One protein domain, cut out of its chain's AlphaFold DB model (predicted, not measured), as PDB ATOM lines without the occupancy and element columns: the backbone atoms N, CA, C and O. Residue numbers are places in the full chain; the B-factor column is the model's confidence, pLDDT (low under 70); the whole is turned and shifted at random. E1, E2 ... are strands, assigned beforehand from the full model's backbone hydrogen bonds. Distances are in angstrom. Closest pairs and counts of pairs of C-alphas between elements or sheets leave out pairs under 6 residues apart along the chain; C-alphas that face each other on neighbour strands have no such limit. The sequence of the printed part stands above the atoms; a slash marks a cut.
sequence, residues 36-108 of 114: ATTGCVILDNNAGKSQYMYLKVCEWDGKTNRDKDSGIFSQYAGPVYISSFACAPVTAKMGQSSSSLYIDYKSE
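Overview. This is residues 36 to 108 of the 114 residues of an uncharacterized protein of Aspergillus leporis (UniProt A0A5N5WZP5). This is a small, elongated sandwich of strands: a twisted antiparallel sheet in the order E3, E2, E5, E6, with a two-strand ribbon of E1 and E4 covering part of one face, over the E3 and E2 side, while E6 is left uncovered. The strands of both sheets run roughly along the longest axis, and the links of residues 58 to 67 and 83 to 89 lie together at one end. The printed part has 73 residues, with no named helix and six named strands, E1 to E6 in order along the chain; the class is all strand. The whole is compact, with a radius of gyration of the C-alphas of 12.2 A, and spans 35 by 20 by 14 A.

Arrangement. The larger sheet has E2, residues 51 to 57, and E5, residues 90 to 97, as inner strands; they are antiparallel at 168 degrees, with N 54 and O 93 2.9 A apart, within hydrogen-bond range. The edge strand E3, residues 68 to 73, forms a hairpin with E2, with N 55 and O 69 at 2.8 A. The other edge strand, E6, residues 100 to 106, forms a hairpin with E5, with N 105 and O 92 at 2.8 A. This sheet is twisted, its C-alphas lying up to 4.2 A off the best plane. E1, residues 39 to 44, and E4, residues 76 to 82, make the second sheet, antiparallel at 167 degrees, with N 41 and O 80 at 3.0 A. The two sheets form a sandwich, two sheets face to face, 9.7 A centre to centre where they face each other, with best planes 36 degrees apart. The closest C-alphas of E2 and E4 are those of Met 53 and Ala 77, 6.3 A apart; those of E3 and E4 are Asp 69 and Gly 78, 5.6 A apart. E6 is apart from both E1 and E4.

Along the chain. E5 is the longest strand by residues and measures 19.2 A from first to last C-alpha; E2 measures 19.6 A, E4 17.6 A, E1 16.2 A, E6 16.1 A and E3 13.7 A. E1 begins at C-alpha 39 (166.534, 155.235, 140.225), E2 at C-alpha 51 (158.472, 137.198, 125.804), and E6 ends at C-alpha 106 (159.331, 155.592, 124.116).

Size, cuts and confidence. The C-alphas farthest apart are those of Ala 36 and Ser 100, 36.7 A. The printed part has no cut and no long link; E3 to E4 and E5 to E6 are tight links. The mean pLDDT of the printed part is 83.5, with residues 36 to 38, 64 to 65, 84 to 87 and 108 under 70.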
ATOM      1  N   ALA A  36     167.107 160.767 146.603       50.28
ATOM      2  CA  ALA A  36     166.558 161.727 145.646       50.28
ATOM      3  C   ALA A  36     167.221 161.737 144.253       50.28
ATOM      4  O   ALA A  36     166.812 162.532 143.410       50.28
ATOM      5  N   THR A  37     168.228 160.902 143.970       58.34
ATOM      6  CA  THR A  37     168.959 160.991 142.685       58.34
ATOM      7  C   THR A  37     169.018 159.684 141.905       58.34
ATOM      8  O   THR A  37     168.782 159.693 140.700       58.34
ATOM      9  N   THR A  38     169.228 158.543 142.557       66.00
ATOM     10  CA  THR A  38     169.350 157.253 141.860       66.00
ATOM     11  C   THR A  38     168.003 156.551 141.706       66.00
ATOM     12  O   THR A  38     167.192 156.517 142.626       66.00
ATOM     13  N   GLY A  39     167.754 155.981 140.528       73.81
ATOM     14  CA  GLY A  39     166.534 155.235 140.225       73.81
ATOM     15  C   GLY A  39     166.832 153.947 139.472       73.81
ATOM     16  O   GLY A  39     167.923 153.758 138.933       73.81
ATOM     17  N   CYS A  40     165.853 153.050 139.413       78.62
ATOM     18  CA  CYS A  40     165.905 151.890 138.536       78.62
ATOM     19  C   CYS A  40     164.567 151.687 137.837       78.62
ATOM     20  O   CYS A  40     163.512 152.006 138.389       78.62
ATOM     21  N   VAL A  41     164.611 151.110 136.642       79.31
ATOM     22  CA  VAL A  41     163.412 150.667 135.933       79.31
ATOM     23  C   VAL A  41     163.422 149.158 135.773       79.31
ATOM     24  O   VAL A  41     164.466 148.541 135.546       79.31
ATOM     25  N   ILE A  42     162.232 148.581 135.867       87.00
ATOM     26  CA  ILE A  42     161.960 147.172 135.618       87.00
ATOM     27  C   ILE A  42     160.756 147.123 134.680       87.00
ATOM     28  O   ILE A  42     159.807 147.895 134.830       87.00
ATOM     29  N   LEU A  43     160.806 146.234 133.697       87.06
ATOM     30  CA  LEU A  43     159.686 145.932 132.822       87.06
ATOM     31  C   LEU A  43     159.164 144.552 133.209       87.06
ATOM     32  O   LEU A  43     159.853 143.559 132.996       87.06
ATOM     33  N   ASP A  44     157.971 144.508 133.789       90.25
ATOM     34  CA  ASP A  44     157.322 143.278 134.247       90.25
ATOM     35  C   ASP A  44     156.671 142.508 133.088       90.25
ATOM     36  O   ASP A  44     156.026 143.108 132.226       90.25
ATOM     37  N   ASN A  45     156.824 141.183 133.064       88.12
ATOM     38  CA  ASN A  45     156.201 140.296 132.085       88.12
ATOM     39  C   ASN A  45     154.941 139.628 132.650       88.12
ATOM     40  O   ASN A  45     154.929 138.445 132.993       88.12
ATOM     41  N   ASN A  46     153.827 140.352 132.623       83.00
ATOM     42  CA  ASN A  46     152.529 139.817 133.030       83.00
ATOM     43  C   ASN A  46     151.803 139.021 131.916       83.00
ATOM     44  O   ASN A  46     150.573 138.970 131.876       83.00
ATOM     45  N   ALA A  47     152.534 138.439 130.953       86.56
ATOM     46  CA  ALA A  47     151.947 137.730 129.808       86.56
ATOM     47  C   ALA A  47     151.814 136.206 130.000       86.56
ATOM     48  O   ALA A  47     151.333 135.521 129.094       86.56
ATOM     49  N   GLY A  48     152.268 135.659 131.135       88.44
ATOM     50  CA  GLY A  48     152.167 134.229 131.464       88.44
ATOM     51  C   GLY A  48     153.035 133.296 130.605       88.44
ATOM     52  O   GLY A  48     152.831 132.084 130.612       88.44
ATOM     53  N   LYS A  49     153.984 133.840 129.836       91.50
ATOM     54  CA  LYS A  49     154.939 133.097 128.999       91.50
ATOM     55  C   LYS A  49     156.198 133.922 128.775       91.50
ATOM     56  O   LYS A  49     156.171 135.134 128.964       91.50
ATOM     57  N   SER A  50     157.270 133.289 128.306       94.00
ATOM     58  CA  SER A  50     158.473 134.021 127.914       94.00
ATOM     59  C   SER A  50     158.207 134.933 126.721       94.00
ATOM     60  O   SER A  50     157.576 134.524 125.745       94.00
ATOM     61  N   GLN A  51     158.692 136.165 126.808       95.31
ATOM     62  CA  GLN A  51     158.472 137.198 125.804       95.31
ATOM     63  C   GLN A  51     159.786 137.868 125.443       95.31
ATOM     64  O   GLN A  51     160.697 137.946 126.266       95.31
ATOM     65  N   TYR A  52     159.861 138.388 124.220       96.44
ATOM     66  CA  TYR A  52     160.890 139.356 123.886       96.44
ATOM     67  C   TYR A  52     160.641 140.630 124.676       96.44
ATOM     68  O   TYR A  52     159.549 141.194 124.615       96.44
ATOM     69  N   MET A  53     161.660 141.085 125.391       95.00
ATOM     70  CA  MET A  53     161.619 142.319 126.157       95.00
ATOM     71  C   MET A  53     162.877 143.128 125.886       95.00
ATOM     72  O   MET A  53     163.960 142.578 125.680       95.00
ATOM     73  N   TYR A  54     162.713 144.442 125.889       94.62
ATOM     74  CA  TYR A  54     163.791 145.406 125.775       94.62
ATOM     75  C   TYR A  54     163.481 146.575 126.694       94.62
ATOM     76  O   TYR A  54     162.448 147.226 126.536       94.62
ATOM     77  N   LEU A  55     164.380 146.864 127.621       90.50
ATOM     78  CA  LEU A  55     164.282 147.995 128.524       90.50
ATOM     79  C   LEU A  55     165.573 148.793 128.457       90.50
ATOM     80  O   LEU A  55     166.661 148.241 128.582       90.50
ATOM     81  N   LYS A  56     165.452 150.095 128.243       89.50
ATOM     82  CA  LYS A  56     166.583 151.014 128.208       89.50
ATOM     83  C   LYS A  56     166.198 152.327 128.861       89.50
ATOM     84  O   LYS A  56     165.132 152.867 128.570       89.50
ATOM     85  N   VAL A  57     167.120 152.867 129.644       82.19
ATOM     86  CA  VAL A  57     167.067 154.230 130.179       82.19
ATOM     87  C   VAL A  57     168.297 154.976 129.685       82.19
ATOM     88  O   VAL A  57     169.335 154.357 129.461       82.19
ATOM     89  N   CYS A  58     168.178 156.280 129.462       79.31
ATOM     90  CA  CYS A  58     169.338 157.167 129.403       79.31
ATOM     91  C   CYS A  58     169.210 158.250 130.471       79.31
ATOM     92  O   CYS A  58     168.099 158.565 130.892       79.31
ATOM     93  N   GLU A  59     170.318 158.885 130.840       77.38
ATOM     94  CA  GLU A  59     170.258 160.161 131.561       77.38
ATOM     95  C   GLU A  59     169.577 161.259 130.732       77.38
ATOM     96  O   GLU A  59     169.362 161.112 129.526       77.38
ATOM     97  N   TRP A  60     169.209 162.361 131.393       71.94
ATOM     98  CA  TRP A  60     168.497 163.499 130.793       71.94
ATOM     99  C   TRP A  60     169.211 164.090 129.564       71.94
ATOM    100  O   TRP A  60     168.572 164.677 128.694       71.94
ATOM    101  N   ASP A  61     170.533 163.911 129.463       70.88
ATOM    102  CA  ASP A  61     171.341 164.328 128.314       70.88
ATOM    103  C   ASP A  61     171.166 163.418 127.076       70.88
ATOM    104  O   ASP A  61     171.674 163.721 125.992       70.88
ATOM    105  N   GLY A  62     170.476 162.281 127.233       70.06
ATOM    106  CA  GLY A  62     170.233 161.251 126.225       70.06
ATOM    107  C   GLY A  62     171.480 160.489 125.758       70.06
ATOM    108  O   GLY A  62     171.384 159.628 124.873       70.06
ATOM    109  N   LYS A  63     172.656 160.796 126.313       70.25
ATOM    110  CA  LYS A  63     173.973 160.338 125.842       70.25
ATOM    111  C   LYS A  63     174.695 159.491 126.885       70.25
ATOM    112  O   LYS A  63     175.379 158.539 126.497       70.25
ATOM    113  N   THR A  64     174.504 159.808 128.159       68.44
ATOM    114  CA  THR A  64     175.138 159.165 129.309       68.44
ATOM    115  C   THR A  64     174.251 158.051 129.863       68.44
ATOM    116  O   THR A  64     173.026 158.097 129.751       68.44
ATOM    117  N   ASN A  65     174.906 157.014 130.398       68.38
ATOM    118  CA  ASN A  65     174.295 155.837 131.014       68.38
ATOM    119  C   ASN A  65     173.228 155.163 130.124       68.38
ATOM    120  O   ASN A  65     172.031 155.306 130.334       68.38
ATOM    121  N   ARG A  66     173.680 154.472 129.066       73.06
ATOM    122  CA  ARG A  66     172.824 153.827 128.042       73.06
ATOM    123  C   ARG A  66     172.609 152.343 128.304       73.06
ATOM    124  O   ARG A  66     172.488 151.561 127.348       73.06
ATOM    125  N   ASP A  67     172.593 151.981 129.575       83.56
ATOM    126  CA  ASP A  67     172.386 150.613 129.993       83.56
ATOM    127  C   ASP A  67     171.024 150.126 129.506       83.56
ATOM    128  O   ASP A  67     170.033 150.860 129.396       83.56
ATOM    129  N   LYS A  68     171.017 148.866 129.098       90.19
ATOM    130  CA  LYS A  68     169.846 148.214 128.542       90.19
ATOM    131  C   LYS A  68     169.827 146.775 128.993       90.19
ATOM    132  O   LYS A  68     170.879 146.143 129.080       90.19
ATOM    133  N   ASP A  69     168.625 146.260 129.149       92.56
ATOM    134  CA  ASP A  69     168.388 144.838 129.273       92.56
ATOM    135  C   ASP A  69     167.494 144.369 128.126       92.56
ATOM    136  O   ASP A  69     166.522 145.034 127.758       92.56
ATOM    137  N   SER A  70     167.875 143.274 127.477       95.88
ATOM    138  CA  SER A  70     167.225 142.812 126.253       95.88
ATOM    139  C   SER A  70     167.387 141.317 126.071       95.88
ATOM    140  O   SER A  70     168.496 140.793 126.129       95.88
ATOM    141  N   GLY A  71     166.294 140.646 125.723       95.94
ATOM    142  CA  GLY A  71     166.300 139.199 125.583       95.94
ATOM    143  C   GLY A  71     164.910 138.590 125.648       95.94
ATOM    144  O   GLY A  71     163.901 139.280 125.502       95.94
ATOM    145  N   ILE A  72     164.886 137.273 125.839       96.19
ATOM    146  CA  ILE A  72     163.667 136.516 126.094       96.19
ATOM    147  C   ILE A  72     163.580 136.258 127.597       96.19
ATOM    148  O   ILE A  72     164.391 135.501 128.130       96.19
ATOM    149  N   PHE A  73     162.596 136.852 128.268       93.62
ATOM    150  CA  PHE A  73     162.429 136.723 129.718       93.62
ATOM    151  C   PHE A  73     161.067 136.144 130.063       93.62
ATOM    152  O   PHE A  73     160.059 136.475 129.436       93.62
ATOM    153  N   SER A  74     161.030 135.293 131.085       92.69
ATOM    154  CA  SER A  74     159.796 134.723 131.632       92.69
ATOM    155  C   SER A  74     159.157 135.577 132.726       92.69
ATOM    156  O   SER A  74     157.977 135.387 132.993       92.69
ATOM    157  N   GLN A  75     159.912 136.491 133.345       92.06
ATOM    158  CA  GLN A  75     159.462 137.261 134.512       92.06
ATOM    159  C   GLN A  75     159.597 138.771 134.318       92.06
ATOM    160  O   GLN A  75     158.601 139.476 134.375       92.06
ATOM    161  N   TYR A  76     160.800 139.284 134.067       89.94
ATOM    162  CA  TYR A  76     161.019 140.719 133.883       89.94
ATOM    163  C   TYR A  76     162.314 140.986 133.112       89.94
ATOM    164  O   TYR A  76     163.181 140.115 133.045       89.94
ATOM    165  N   ALA A  77     162.439 142.198 132.569       89.06
ATOM    166  CA  ALA A  77     163.701 142.774 132.102       89.06
ATOM    167  C   ALA A  77     164.115 143.926 133.033       89.06
ATOM    168  O   ALA A  77     163.265 144.709 133.468       89.06
ATOM    169  N   GLY A  78     165.408 144.041 133.329       86.31
ATOM    170  CA  GLY A  78     165.983 144.933 134.336       86.31
ATOM    171  C   GLY A  78     166.425 144.188 135.608       86.31
ATOM    172  O   GLY A  78     166.459 142.960 135.618       86.31
ATOM    173  N   PRO A  79     166.758 144.902 136.699       83.75
ATOM    174  CA  PRO A  79     166.725 146.357 136.837       83.75
ATOM    175  C   PRO A  79     167.808 147.061 136.009       83.75
ATOM    176  O   PRO A  79     168.961 146.643 135.989       83.75
ATOM    177  N   VAL A  80     167.436 148.163 135.354       82.69
ATOM    178  CA  VAL A  80     168.384 149.092 134.717       82.69
ATOM    179  C   VAL A  80     168.492 150.332 135.596       82.69
ATOM    180  O   VAL A  80     167.477 150.977 135.866       82.69
ATOM    181  N   TYR A  81     169.702 150.640 136.062       77.31
ATOM    182  CA  TYR A  81     169.962 151.706 137.030       77.31
ATOM    183  C   TYR A  81     170.341 153.023 136.357       77.31
ATOM    184  O   TYR A  81     171.000 153.045 135.321       77.31
ATOM    185  N   ILE A  82     169.966 154.129 136.992       75.31
ATOM    186  CA  ILE A  82     170.311 155.478 136.562       75.31
ATOM    187  C   ILE A  82     170.698 156.352 137.753       75.31
ATOM    188  O   ILE A  82     170.110 156.261 138.830       75.31
ATOM    189  N   SER A  83     171.691 157.213 137.545       72.62
ATOM    190  CA  SER A  83     172.269 158.102 138.560       72.62
ATOM    191  C   SER A  83     171.402 159.325 138.868       72.62
ATOM    192  O   SER A  83     171.497 159.880 139.959       72.62
ATOM    193  N   SER A  84     170.595 159.750 137.893       68.88
ATOM    194  CA  SER A  84     169.628 160.847 137.973       68.88
ATOM    195  C   SER A  84     168.349 160.433 137.250       68.88
ATOM    196  O   SER A  84     168.314 160.405 136.020       68.88
ATOM    197  N   PHE A  85     167.301 160.067 137.989       66.25
ATOM    198  CA  PHE A  85     166.046 159.610 137.374       66.25
ATOM    199  C   PHE A  85     165.209 160.754 136.768       66.25
ATOM    200  O   PHE A  85     164.289 160.499 135.990       66.25
ATOM    201  N   ALA A  86     165.499 162.009 137.127       63.66
ATOM    202  CA  ALA A  86     164.752 163.162 136.646       63.66
ATOM    203  C   ALA A  86     164.951 163.339 135.133       63.66
ATOM    204  O   ALA A  86     166.079 163.484 134.659       63.66
ATOM    205  N   CYS A  87     163.846 163.361 134.381       60.47
ATOM    206  CA  CYS A  87     163.837 163.624 132.939       60.47
ATOM    207  C   CYS A  87     164.590 162.588 132.079       60.47
ATOM    208  O   CYS A  87     165.007 162.895 130.964       60.47
ATOM    209  N   ALA A  88     164.743 161.360 132.569       72.81
ATOM    210  CA  ALA A  88     165.403 160.282 131.846       72.81
ATOM    211  C   ALA A  88     164.506 159.723 130.719       72.81
ATOM    212  O   ALA A  88     163.397 159.256 131.007       72.81
ATOM    213  N   PRO A  89     164.930 159.730 129.440       79.81
ATOM    214  CA  PRO A  89     164.175 159.073 128.382       79.81
ATOM    215  C   PRO A  89     164.235 157.554 128.553       79.81
ATOM    216  O   PRO A  89     165.305 156.969 128.759       79.81
ATOM    217  N   VAL A  90     163.082 156.900 128.412       84.56
ATOM    218  CA  VAL A  90     162.958 155.447 128.543       84.56
ATOM    219  C   VAL A  90     162.381 154.823 127.301       84.56
ATOM    220  O   VAL A  90     161.465 155.338 126.670       84.56
ATOM    221  N   THR A  91     162.948 153.681 126.942       89.38
ATOM    222  CA  THR A  91     162.429 152.808 125.902       89.38
ATOM    223  C   THR A  91     162.074 151.474 126.531       89.38
ATOM    224  O   THR A  91     162.944 150.797 127.074       89.38
ATOM    225  N   ALA A  92     160.809 151.091 126.426       91.19
ATOM    226  CA  ALA A  92     160.309 149.801 126.871       91.19
ATOM    227  C   ALA A  92     159.607 149.121 125.698       91.19
ATOM    228  O   ALA A  92     158.690 149.683 125.104       91.19
ATOM    229  N   LYS A  93     160.039 147.914 125.345       94.56
ATOM    230  CA  LYS A  93     159.425 147.113 124.286       94.56
ATOM    231  C   LYS A  93     159.134 145.721 124.796       94.56
ATOM    232  O   LYS A  93     159.945 145.149 125.522       94.56
ATOM    233  N   MET A  94     158.005 145.172 124.375       94.62
ATOM    234  CA  MET A  94     157.614 143.811 124.705       94.62
ATOM    235  C   MET A  94     156.850 143.184 123.540       94.62
ATOM    236  O   MET A  94     155.989 143.823 122.930       94.62
ATOM    237  N   GLY A  95     157.187 141.945 123.202       95.31
ATOM    238  CA  GLY A  95     156.729 141.310 121.975       95.31
ATOM    239  C   GLY A  95     156.893 139.800 121.966       95.31
ATOM    240  O   GLY A  95     157.522 139.223 122.847       95.31
ATOM    241  N   GLN A  96     156.359 139.161 120.924       94.19
ATOM    242  CA  GLN A  96     156.758 137.791 120.580       94.19
ATOM    243  C   GLN A  96     158.205 137.767 120.063       94.19
ATOM    244  O   GLN A  96     158.932 136.800 120.258       94.19
ATOM    245  N   SER A  97     158.617 138.847 119.398       94.69
ATOM    246  CA  SER A  97     159.968 139.075 118.890       94.69
ATOM    247  C   SER A  97     160.244 140.577 118.819       94.69
ATOM    248  O   SER A  97     159.338 141.388 119.020       94.69
ATOM    249  N   SER A  98     161.469 140.965 118.457       93.00
ATOM    250  CA  SER A  98     161.834 142.370 118.229       93.00
ATOM    251  C   SER A  98     161.038 143.062 117.116       93.00
ATOM    252  O   SER A  98     161.044 144.289 117.055       93.00
ATOM    253  N   SER A  99     160.371 142.294 116.249       94.19
ATOM    254  CA  SER A  99     159.599 142.794 115.102       94.19
ATOM    255  C   SER A  99     158.084 142.622 115.267       94.19
ATOM    256  O   SER A  99     157.325 143.094 114.428       94.19
ATOM    257  N   SER A 100     157.637 141.938 116.325       93.94
ATOM    258  CA  SER A 100     156.222 141.694 116.636       93.94
ATOM    259  C   SER A 100     155.964 142.121 118.076       93.94
ATOM    260  O   SER A 100     156.002 141.311 119.009       93.94
ATOM    261  N   LEU A 101     155.797 143.434 118.248       93.00
ATOM    262  CA  LEU A 101     155.654 144.102 119.537       93.00
ATOM    263  C   LEU A 101     154.179 144.363 119.844       93.00
ATOM    264  O   LEU A 101     153.433 144.833 118.989       93.00
ATOM    265  N   TYR A 102     153.775 144.099 121.082       90.31
ATOM    266  CA  TYR A 102     152.500 144.569 121.634       90.31
ATOM    267  C   TYR A 102     152.703 145.753 122.592       90.31
ATOM    268  O   TYR A 102     151.764 146.509 122.827       90.31
ATOM    269  N   ILE A 103     153.926 145.953 123.100       88.38
ATOM    270  CA  ILE A 103     154.373 147.190 123.752       88.38
ATOM    271  C   ILE A 103     155.543 147.749 122.940       88.38
ATOM    272  O   ILE A 103     156.556 147.070 122.764       88.38
ATOM    273  N   ASP A 104     155.416 148.992 122.483       92.38
ATOM    274  CA  ASP A 104     156.512 149.798 121.936       92.38
ATOM    275  C   ASP A 104     156.380 151.213 122.501       92.38
ATOM    276  O   ASP A 104     155.652 152.060 121.983       92.38
ATOM    277  N   TYR A 105     157.000 151.420 123.658       87.00
ATOM    278  CA  TYR A 105     156.929 152.659 124.410       87.00
ATOM    279  C   TYR A 105     158.266 153.384 124.353       87.00
ATOM    280  O   TYR A 105     159.324 152.811 124.631       87.00
ATOM    281  N   LYS A 106     158.201 154.678 124.046       86.62
ATOM    282  CA  LYS A 106     159.331 155.592 124.116       86.62
ATOM    283  C   LYS A 106     158.866 156.890 124.758       86.62
ATOM    284  O   LYS A 106     157.986 157.554 124.215       86.62
ATOM    285  N   SER A 107     159.458 157.241 125.891       77.56
ATOM    286  CA  SER A 107     159.249 158.538 126.521       77.56
ATOM    287  C   SER A 107     160.390 159.487 126.199       77.56
ATOM    288  O   SER A 107     161.539 159.079 126.011       77.56
ATOM    289  N   GLU A 108     160.059 160.772 126.163       63.56
ATOM    290  CA  GLU A 108     161.063 161.830 126.264       63.56
ATOM    291  C   GLU A 108     161.425 162.088 127.730       63.56
ATOM    292  O   GLU A 108     162.568 162.422 128.018       63.56
TER     293      GLU A 108